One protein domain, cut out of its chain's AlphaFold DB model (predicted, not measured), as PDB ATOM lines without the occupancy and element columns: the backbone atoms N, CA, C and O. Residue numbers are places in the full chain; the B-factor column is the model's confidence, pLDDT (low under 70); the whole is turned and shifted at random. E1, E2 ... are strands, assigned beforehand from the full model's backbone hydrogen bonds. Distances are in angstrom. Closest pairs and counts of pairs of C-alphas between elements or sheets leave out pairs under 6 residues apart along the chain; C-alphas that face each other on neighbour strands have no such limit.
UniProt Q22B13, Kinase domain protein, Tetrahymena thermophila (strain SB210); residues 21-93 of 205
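Overview. This is residues 21 to 93 of the 205 residues of the protein "Kinase domain protein" of Tetrahymena thermophila (strain SB210) (UniProt Q22B13). With little regular structure, four small antiparallel hairpins follow one another in two lobes, E1-E2 with E3-E4, then E5-E6 with E7-E8, meeting near the end of E4. The 73 printed residues have eight named strands, E1 to E8 in order, holding 29 residues, and no named helix: all strand. The whole is compact, radius of gyration of the C-alphas 12.7 A, spanning 34 by 26 by 21 A.

Arrangement. Four hairpins have N and O within hydrogen-bond range at 2.8 A: E1, residues 21 to 23, and E2, 32 to 35 (N 21, O 34); E3, 39 to 42, and E4, 47 to 50 (N 40, O 49); E5, 58 to 60, and E6, 72 to 74 (N 58, O 74); E7, 81 to 84, and E8, 89 to 92 (N 84, O 89). The closest C-alphas of E2 and E4, Cys 35 and Cys 48, are 5.7 A apart; of E5 and E8, Phe 59 and Leu 89, 4.7 A; of E4 and E8, Tyr 50 and Leu 89, 6.9 A.

Along the chain. E1 begins at C-alpha 21 (-27.576, -23.671, 28.578); E8 ends at C-alpha 92 (-41.505, -14.995, 39.759). E4 is 9.7 A long, E3 9.5 A.

Size, cuts and confidence. The printed part has no cut. The E5 to E6 link is long. Residues 24 to 31, 62 to 70 and 93 have pLDDT under 70.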
ATOM      1  N   GLN A  21     -28.754 -24.184  29.282       78.81
ATOM      2  CA  GLN A  21     -27.576 -23.671  28.578       78.81
ATOM      3  C   GLN A  21     -27.770 -23.670  27.054       78.81
ATOM      4  O   GLN A  21     -27.294 -22.763  26.376       78.81
ATOM      5  N   SER A  22     -28.461 -24.676  26.511       76.06
ATOM      6  CA  SER A  22     -28.724 -24.787  25.072       76.06
ATOM      7  C   SER A  22     -30.120 -25.345  24.815       76.06
ATOM      8  O   SER A  22     -30.446 -26.446  25.272       76.06
ATOM      9  N   CYS A  23     -30.933 -24.618  24.053       74.38
ATOM     10  CA  CYS A  23     -32.261 -25.036  23.615       74.38
ATOM     11  C   CYS A  23     -32.323 -25.104  22.083       74.38
ATOM     12  O   CYS A  23     -31.616 -24.385  21.378       74.38
ATOM     13  N   ASN A  24     -33.146 -26.011  21.556       69.94
ATOM     14  CA  ASN A  24     -33.440 -26.034  20.123       69.94
ATOM     15  C   ASN A  24     -34.366 -24.842  19.804       69.94
ATOM     16  O   ASN A  24     -35.168 -24.490  20.650       69.94
ATOM     17  N   ASN A  25     -34.288 -24.194  18.643       57.41
ATOM     18  CA  ASN A  25     -34.993 -22.916  18.391       57.41
ATOM     19  C   ASN A  25     -36.124 -23.026  17.355       57.41
ATOM     20  O   ASN A  25     -36.486 -22.054  16.701       57.41
ATOM     21  N   GLN A  26     -36.671 -24.224  17.138       53.53
ATOM     22  CA  GLN A  26     -37.634 -24.443  16.049       53.53
ATOM     23  C   GLN A  26     -39.112 -24.437  16.477       53.53
ATOM     24  O   GLN A  26     -39.975 -24.454  15.604       53.53
ATOM     25  N   ILE A  27     -39.436 -24.412  17.778       48.78
ATOM     26  CA  ILE A  27     -40.822 -24.517  18.280       48.78
ATOM     27  C   ILE A  27     -40.997 -23.648  19.543       48.78
ATOM     28  O   ILE A  27     -40.099 -23.575  20.374       48.78
ATOM     29  N   GLN A  28     -42.152 -22.993  19.722       44.31
ATOM     30  CA  GLN A  28     -42.512 -22.378  21.009       44.31
ATOM     31  C   GLN A  28     -42.592 -23.469  22.098       44.31
ATOM     32  O   GLN A  28     -43.282 -24.463  21.895       44.31
ATOM     33  N   ASN A  29     -41.912 -23.271  23.235       52.50
ATOM     34  CA  ASN A  29     -41.644 -24.269  24.295       52.50
ATOM     35  C   ASN A  29     -40.623 -25.342  23.906       52.50
ATOM     36  O   ASN A  29     -40.911 -26.539  23.942       52.50
ATOM     37  N   THR A  30     -39.420 -24.933  23.522       61.31
ATOM     38  CA  THR A  30     -38.400 -25.897  23.135       61.31
ATOM     39  C   THR A  30     -37.774 -26.635  24.315       61.31
ATOM     40  O   THR A  30     -37.377 -26.007  25.299       61.31
ATOM     41  N   PRO A  31     -37.648 -27.973  24.204       67.00
ATOM     42  CA  PRO A  31     -36.981 -28.780  25.207       67.00
ATOM     43  C   PRO A  31     -35.511 -28.372  25.283       67.00
ATOM     44  O   PRO A  31     -34.831 -28.185  24.264       67.00
ATOM     45  N   CYS A  32     -35.023 -28.219  26.505       76.44
ATOM     46  CA  CYS A  32     -33.621 -27.986  26.758       76.44
ATOM     47  C   CYS A  32     -32.797 -29.208  26.334       76.44
ATOM     48  O   CYS A  32     -33.174 -30.349  26.588       76.44
ATOM     49  N   SER A  33     -31.661 -28.966  25.684       76.44
ATOM     50  CA  SER A  33     -30.714 -30.014  25.278       76.44
ATOM     51  C   SER A  33     -29.544 -30.155  26.252       76.44
ATOM     52  O   SER A  33     -28.966 -31.231  26.371       76.44
ATOM     53  N   GLN A  34     -29.212 -29.079  26.971       79.94
ATOM     54  CA  GLN A  34     -28.124 -29.046  27.942       79.94
ATOM     55  C   GLN A  34     -28.443 -28.052  29.055       79.94
ATOM     56  O   GLN A  34     -28.755 -26.896  28.771       79.94
ATOM     57  N   CYS A  35     -28.328 -28.488  30.307       82.56
ATOM     58  CA  CYS A  35     -28.565 -27.659  31.485       82.56
ATOM     59  C   CYS A  35     -27.261 -27.085  32.060       82.56
ATOM     60  O   CYS A  35     -26.188 -27.650  31.847       82.56
ATOM     61  N   TYR A  36     -27.363 -25.977  32.799       82.50
ATOM     62  CA  TYR A  36     -26.257 -25.429  33.590       82.50
ATOM     63  C   TYR A  36     -25.866 -26.363  34.746       82.50
ATOM     64  O   TYR A  36     -26.625 -27.244  35.148       82.50
ATOM     65  N   GLU A  37     -24.678 -26.148  35.314       78.69
ATOM     66  CA  GLU A  37     -24.221 -26.878  36.498       78.69
ATOM     67  C   GLU A  37     -25.227 -26.757  37.659       78.69
ATOM     68  O   GLU A  37     -25.793 -25.691  37.906       78.69
ATOM     69  N   GLY A  38     -25.479 -27.872  38.348       78.62
ATOM     70  CA  GLY A  38     -26.486 -27.971  39.408       78.62
ATOM     71  C   GLY A  38     -27.914 -28.252  38.929       78.62
ATOM     72  O   GLY A  38     -28.795 -28.482  39.759       78.62
ATOM     73  N   TYR A  39     -28.138 -28.294  37.613       83.69
ATOM     74  CA  TYR A  39     -29.398 -28.699  36.999       83.69
ATOM     75  C   TYR A  39     -29.264 -30.057  36.301       83.69
ATOM     76  O   TYR A  39     -28.250 -30.361  35.674       83.69
ATOM     77  N   GLN A  40     -30.323 -30.859  36.358       86.69
ATOM     78  CA  GLN A  40     -30.439 -32.137  35.672       86.69
ATOM     79  C   GLN A  40     -31.547 -32.070  34.621       86.69
ATOM     80  O   GLN A  40     -32.655 -31.610  34.893       86.69
ATOM     81  N   LEU A  41     -31.243 -32.538  33.409       84.50
ATOM     82  CA  LEU A  41     -32.210 -32.583  32.320       84.50
ATOM     83  C   LEU A  41     -33.188 -33.744  32.528       84.50
ATOM     84  O   LEU A  41     -32.787 -34.910  32.504       84.50
ATOM     85  N   GLN A  42     -34.473 -33.432  32.665       84.50
ATOM     86  CA  GLN A  42     -35.532 -34.426  32.554       84.50
ATOM     87  C   GLN A  42     -35.769 -34.735  31.075       84.50
ATOM     88  O   GLN A  42     -36.335 -33.925  30.345       84.50
ATOM     89  N   GLN A  43     -35.329 -35.909  30.620       76.06
ATOM     90  CA  GLN A  43     -35.401 -36.286  29.202       76.06
ATOM     91  C   GLN A  43     -36.839 -36.372  28.669       76.06
ATOM     92  O   GLN A  43     -37.064 -36.134  27.487       76.06
ATOM     93  N   GLU A  44     -37.808 -36.677  29.535       77.81
ATOM     94  CA  GLU A  44     -39.223 -36.818  29.172       77.81
ATOM     95  C   GLU A  44     -39.900 -35.470  28.889       77.81
ATOM     96  O   GLU A  44     -40.741 -35.369  27.998       77.81
ATOM     97  N   THR A  45     -39.528 -34.426  29.635       75.44
ATOM     98  CA  THR A  45     -40.157 -33.096  29.572       75.44
ATOM     99  C   THR A  45     -39.276 -32.056  28.882       75.44
ATOM    100  O   THR A  45     -39.764 -31.006  28.470       75.44
ATOM    101  N   GLY A  46     -37.976 -32.331  28.742       74.56
ATOM    102  CA  GLY A  46     -36.986 -31.377  28.255       74.56
ATOM    103  C   GLY A  46     -36.719 -30.229  29.230       74.56
ATOM    104  O   GLY A  46     -36.230 -29.182  28.811       74.56
ATOM    105  N   ILE A  47     -37.063 -30.389  30.509       81.44
ATOM    106  CA  ILE A  47     -36.942 -29.344  31.529       81.44
ATOM    107  C   ILE A  47     -35.668 -29.562  32.350       81.44
ATOM    108  O   ILE A  47     -35.333 -30.686  32.724       81.44
ATOM    109  N   CYS A  48     -34.962 -28.474  32.653       81.88
ATOM    110  CA  CYS A  48     -33.845 -28.482  33.592       81.88
ATOM    111  C   CYS A  48     -34.364 -28.328  35.020       81.88
ATOM    112  O   CYS A  48     -34.839 -27.259  35.400       81.88
ATOM    113  N   GLN A  49     -34.251 -29.387  35.815       86.19
ATOM    114  CA  GLN A  49     -34.613 -29.373  37.228       86.19
ATOM    115  C   GLN A  49     -33.376 -29.100  38.081       86.19
ATOM    116  O   GLN A  49     -32.350 -29.749  37.895       86.19
ATOM    117  N   TYR A  50     -33.455 -28.171  39.030       86.25
ATOM    118  CA  TYR A  50     -32.353 -27.916  39.956       86.25
ATOM    119  C   TYR A  50     -32.267 -29.007  41.033       86.25
ATOM    120  O   TYR A  50     -33.244 -29.264  41.743       86.25
ATOM    121  N   THR A  51     -31.104 -29.648  41.176       85.94
ATOM    122  CA  THR A  51     -30.935 -30.845  42.026       85.94
ATOM    123  C   THR A  51     -30.027 -30.644  43.235       85.94
ATOM    124  O   THR A  51     -29.897 -31.552  44.050       85.94
ATOM    125  N   GLN A  52     -29.410 -29.471  43.392       87.44
ATOM    126  CA  GLN A  52     -28.491 -29.217  44.511       87.44
ATOM    127  C   GLN A  52     -29.198 -28.817  45.812       87.44
ATOM    128  O   GLN A  52     -28.566 -28.792  46.865       87.44
ATOM    129  N   CYS A  53     -30.492 -28.500  45.762       83.94
ATOM    130  CA  CYS A  53     -31.263 -28.264  46.974       83.94
ATOM    131  C   CYS A  53     -31.619 -29.578  47.669       83.94
ATOM    132  O   CYS A  53     -31.949 -30.569  47.018       83.94
ATOM    133  N   ASN A  54     -31.608 -29.559  49.005       83.75
ATOM    134  CA  ASN A  54     -32.174 -30.646  49.797       83.75
ATOM    135  C   ASN A  54     -33.652 -30.872  49.423       83.75
ATOM    136  O   ASN A  54     -34.317 -29.940  48.953       83.75
ATOM    137  N   PRO A  55     -34.189 -32.082  49.668       78.88
ATOM    138  CA  PRO A  55     -35.613 -32.344  49.511       78.88
ATOM    139  C   PRO A  55     -36.461 -31.264  50.198       78.88
ATOM    140  O   PRO A  55     -36.126 -30.808  51.289       78.88
ATOM    141  N   ASN A  56     -37.568 -30.876  49.562       77.94
ATOM    142  CA  ASN A  56     -38.520 -29.851  50.025       77.94
ATOM    143  C   ASN A  56     -38.029 -28.391  50.002       77.94
ATOM    144  O   ASN A  56     -38.754 -27.501  50.453       77.94
ATOM    145  N   LEU A  57     -36.845 -28.114  49.453       84.62
ATOM    146  CA  LEU A  57     -36.361 -26.750  49.232       84.62
ATOM    147  C   LEU A  57     -36.369 -26.404  47.741       84.62
ATOM    148  O   LEU A  57     -35.978 -27.219  46.907       84.62
ATOM    149  N   TYR A  58     -36.755 -25.171  47.427       87.38
ATOM    150  CA  TYR A  58     -36.729 -24.596  46.085       87.38
ATOM    151  C   TYR A  58     -35.545 -23.648  45.929       87.38
ATOM    152  O   TYR A  58     -35.251 -22.863  46.828       87.38
ATOM    153  N   PHE A  59     -34.889 -23.651  44.772       88.00
ATOM    154  CA  PHE A  59     -33.841 -22.671  44.497       88.00
ATOM    155  C   PHE A  59     -34.447 -21.322  44.109       88.00
ATOM    156  O   PHE A  59     -35.270 -21.234  43.191       88.00
ATOM    157  N   GLN A  60     -34.031 -20.254  44.787       85.19
ATOM    158  CA  GLN A  60     -34.509 -18.905  44.521       85.19
ATOM    159  C   GLN A  60     -33.361 -17.941  44.237       85.19
ATOM    160  O   GLN A  60     -32.508 -17.680  45.085       85.19
ATOM    161  N   ILE A  61     -33.409 -17.327  43.055       77.56
ATOM    162  CA  ILE A  61     -32.527 -16.221  42.680       77.56
ATOM    163  C   ILE A  61     -33.090 -14.932  43.295       77.56
ATOM    164  O   ILE A  61     -34.256 -14.586  43.078       77.56
ATOM    165  N   GLN A  62     -32.281 -14.223  44.085       69.38
ATOM    166  CA  GLN A  62     -32.718 -13.010  44.776       69.38
ATOM    167  C   GLN A  62     -33.114 -11.907  43.775       69.38
ATOM    168  O   GLN A  62     -32.405 -11.619  42.815       69.38
ATOM    169  N   ALA A  63     -34.262 -11.262  44.015       56.00
ATOM    170  CA  ALA A  63     -34.966 -10.393  43.062       56.00
ATOM    171  C   ALA A  63     -34.223  -9.111  42.629       56.00
ATOM    172  O   ALA A  63     -34.679  -8.434  41.708       56.00
ATOM    173  N   ASN A  64     -33.116  -8.772  43.296       53.31
ATOM    174  CA  ASN A  64     -32.455  -7.469  43.198       53.31
ATOM    175  C   ASN A  64     -31.060  -7.515  42.566       53.31
ATOM    176  O   ASN A  64     -30.354  -6.510  42.621       53.31
ATOM    177  N   GLN A  65     -30.635  -8.640  41.988       43.38
ATOM    178  CA  GLN A  65     -29.300  -8.734  41.401       43.38
ATOM    179  C   GLN A  65     -29.327  -9.312  39.985       43.38
ATOM    180  O   GLN A  65     -30.192 -10.110  39.628       43.38
ATOM    181  N   ASN A  66     -28.396  -8.823  39.159       40.97
ATOM    182  CA  ASN A  66     -28.220  -9.217  37.764       40.97
ATOM    183  C   ASN A  66     -28.078 -10.743  37.638       40.97
ATOM    184  O   ASN A  66     -27.685 -11.424  38.582       40.97
ATOM    185  N   SER A  67     -28.382 -11.263  36.451       43.06
ATOM    186  CA  SER A  67     -28.500 -12.681  36.068       43.06
ATOM    187  C   SER A  67     -27.312 -13.614  36.378       43.06
ATOM    188  O   SER A  67     -27.412 -14.798  36.082       43.06
ATOM    189  N   ASP A  68     -26.248 -13.114  37.010       45.00
ATOM    190  CA  ASP A  68     -25.034 -13.846  37.396       45.00
ATOM    191  C   ASP A  68     -24.947 -14.131  38.916       45.00
ATOM    192  O   ASP A  68     -23.895 -14.499  39.437       45.00
ATOM    193  N   SER A  69     -26.038 -13.930  39.665       50.09
ATOM    194  CA  SER A  69     -26.019 -13.943  41.137       50.09
ATOM    195  C   SER A  69     -26.386 -15.299  41.739       50.09
ATOM    196  O   SER A  69     -27.363 -15.930  41.338       50.09
ATOM    197  N   LYS A  70     -25.624 -15.697  42.766       64.12
ATOM    198  CA  LYS A  70     -25.864 -16.865  43.625       64.12
ATOM    199  C   LYS A  70     -27.281 -16.808  44.209       64.12
ATOM    200  O   LYS A  70     -27.629 -15.843  44.885       64.12
ATOM    201  N   GLY A  71     -28.092 -17.814  43.902       73.31
ATOM    202  CA  GLY A  71     -29.363 -18.057  44.577       73.31
ATOM    203  C   GLY A  71     -29.170 -18.961  45.789       73.31
ATOM    204  O   GLY A  71     -28.116 -19.579  45.943       73.31
ATOM    205  N   ASP A  72     -30.207 -19.053  46.611       84.50
ATOM    206  CA  ASP A  72     -30.219 -19.887  47.810       84.50
ATOM    207  C   ASP A  72     -31.375 -20.889  47.741       84.50
ATOM    208  O   ASP A  72     -32.410 -20.630  47.117       84.50
ATOM    209  N   CYS A  73     -31.212 -22.036  48.399       86.06
ATOM    210  CA  CYS A  73     -32.299 -22.987  48.604       86.06
ATOM    211  C   CYS A  73     -33.197 -22.490  49.738       86.06
ATOM    212  O   CYS A  73     -32.750 -22.344  50.875       86.06
ATOM    213  N   VAL A  74     -34.465 -22.239  49.427       84.06
ATOM    214  CA  VAL A  74     -35.466 -21.726  50.361       84.06
ATOM    215  C   VAL A  74     -36.628 -22.701  50.492       84.06
ATOM    216  O   VAL A  74     -37.075 -23.320  49.531       84.06
ATOM    217  N   SER A  75     -37.139 -22.827  51.708       80.12
ATOM    218  CA  SER A  75     -38.320 -23.629  52.041       80.12
ATOM    219  C   SER A  75     -39.632 -22.953  51.632       80.12
ATOM    220  O   SER A  75     -40.612 -23.620  51.302       80.12
ATOM    221  N   VAL A  76     -39.648 -21.619  51.650       78.62
ATOM    222  CA  VAL A  76     -40.782 -20.779  51.266       78.62
ATOM    223  C   VAL A  76     -40.271 -19.729  50.295       78.62
ATOM    224  O   VAL A  76     -39.374 -18.950  50.620       78.62
ATOM    225  N   CYS A  77     -40.841 -19.711  49.093       80.62
ATOM    226  CA  CYS A  77     -40.511 -18.690  48.113       80.62
ATOM    227  C   CYS A  77     -40.902 -17.301  48.631       80.62
ATOM    228  O   CYS A  77     -41.871 -17.134  49.375       80.62
ATOM    229  N   ASN A  78     -40.164 -16.284  48.192       77.81
ATOM    230  CA  ASN A  78     -40.506 -14.893  48.441       77.81
ATOM    231  C   ASN A  78     -41.961 -14.625  48.021       77.81
ATOM    232  O   ASN A  78     -42.411 -15.201  47.033       77.81
ATOM    233  N   PRO A  79     -42.677 -13.680  48.656       71.19
ATOM    234  CA  PRO A  79     -44.100 -13.440  48.381       71.19
ATOM    235  C   PRO A  79     -44.463 -13.135  46.914       71.19
ATOM    236  O   PRO A  79     -45.617 -13.261  46.522       71.19
ATOM    237  N   LEU A  80     -43.489 -12.720  46.095       73.69
ATOM    238  CA  LEU A  80     -43.650 -12.435  44.660       73.69
ATOM    239  C   LEU A  80     -43.348 -13.641  43.748       73.69
ATOM    240  O   LEU A  80     -43.361 -13.518  42.519       73.69
ATOM    241  N   TYR A  81     -43.024 -14.786  44.338       79.94
ATOM    242  CA  TYR A  81     -42.538 -15.989  43.680       79.94
ATOM    243  C   TYR A  81     -43.385 -17.190  44.112       79.94
ATOM    244  O   TYR A  81     -43.908 -17.238  45.224       79.94
ATOM    245  N   LEU A  82     -43.517 -18.169  43.222       78.38
ATOM    246  CA  LEU A  82     -44.177 -19.443  43.491       78.38
ATOM    247  C   LEU A  82     -43.184 -20.580  43.292       78.38
ATOM    248  O   LEU A  82     -42.414 -20.550  42.337       78.38
ATOM    249  N   GLY A  83     -43.218 -21.573  44.178       78.88
ATOM    250  CA  GLY A  83     -42.441 -22.794  44.000       78.88
ATOM    251  C   GLY A  83     -42.977 -23.581  42.811       78.88
ATOM    252  O   GLY A  83     -44.181 -23.773  42.687       78.88
ATOM    253  N   GLU A  84     -42.101 -24.027  41.924       83.56
ATOM    254  CA  GLU A  84     -42.453 -24.833  40.765       83.56
ATOM    255  C   GLU A  84     -41.876 -26.244  40.942       83.56
ATOM    256  O   GLU A  84     -40.673 -26.451  40.760       83.56
ATOM    257  N   PRO A  85     -42.710 -27.239  41.308       81.00
ATOM    258  CA  PRO A  85     -42.247 -28.592  41.628       81.00
ATOM    259  C   PRO A  85     -41.464 -29.275  40.504       81.00
ATOM    260  O   PRO A  85     -40.568 -30.065  40.778       81.00
ATOM    261  N   GLN A  86     -41.786 -28.964  39.246       79.19
ATOM    262  CA  GLN A  86     -41.156 -29.581  38.074       79.19
ATOM    263  C   GLN A  86     -39.701 -29.134  37.891       79.19
ATOM    264  O   GLN A  86     -38.834 -29.941  37.570       79.19
ATOM    265  N   THR A  87     -39.424 -27.849  38.111       79.38
ATOM    266  CA  THR A  87     -38.090 -27.256  37.934       79.38
ATOM    267  C   THR A  87     -37.307 -27.185  39.243       79.38
ATOM    268  O   THR A  87     -36.092 -26.995  39.225       79.38
ATOM    269  N   ASN A  88     -37.982 -27.372  40.379       85.12
ATOM    270  CA  ASN A  88     -37.457 -27.143  41.720       85.12
ATOM    271  C   ASN A  88     -36.963 -25.698  41.945       85.12
ATOM    272  O   ASN A  88     -35.990 -25.450  42.662       85.12
ATOM    273  N   LEU A  89     -37.658 -24.729  41.339       85.69
ATOM    274  CA  LEU A  89     -37.328 -23.304  41.403       85.69
ATOM    275  C   LEU A  89     -38.440 -22.485  42.056       85.69
ATOM    276  O   LEU A  89     -39.614 -22.823  41.957       85.69
ATOM    277  N   CYS A  90     -38.078 -21.353  42.652       84.19
ATOM    278  CA  CYS A  90     -39.021 -20.275  42.928       84.19
ATOM    279  C   CYS A  90     -39.136 -19.374  41.691       84.19
ATOM    280  O   CYS A  90     -38.228 -18.595  41.387       84.19
ATOM    281  N   THR A  91     -40.262 -19.447  40.988       78.38
ATOM    282  CA  THR A  91     -40.511 -18.717  39.741       78.38
ATOM    283  C   THR A  91     -41.315 -17.445  40.022       78.38
ATOM    284  O   THR A  91     -42.359 -17.473  40.677       78.38
ATOM    285  N   LYS A  92     -40.833 -16.289  39.546       74.88
ATOM    286  CA  LYS A  92     -41.505 -14.995  39.759       74.88
ATOM    287  C   LYS A  92     -42.850 -14.974  39.040       74.88
ATOM    288  O   LYS A  92     -42.890 -15.132  37.819       74.88
ATOM    289  N   LYS A  93     -43.940 -14.682  39.752       66.19
ATOM    290  CA  LYS A  93     -45.247 -14.500  39.112       66.19
ATOM    291  C   LYS A  93     -45.424 -13.032  38.728       66.19
ATOM    292  O   LYS A  93     -45.647 -12.172  39.576       66.19
TER     293      LYS A  93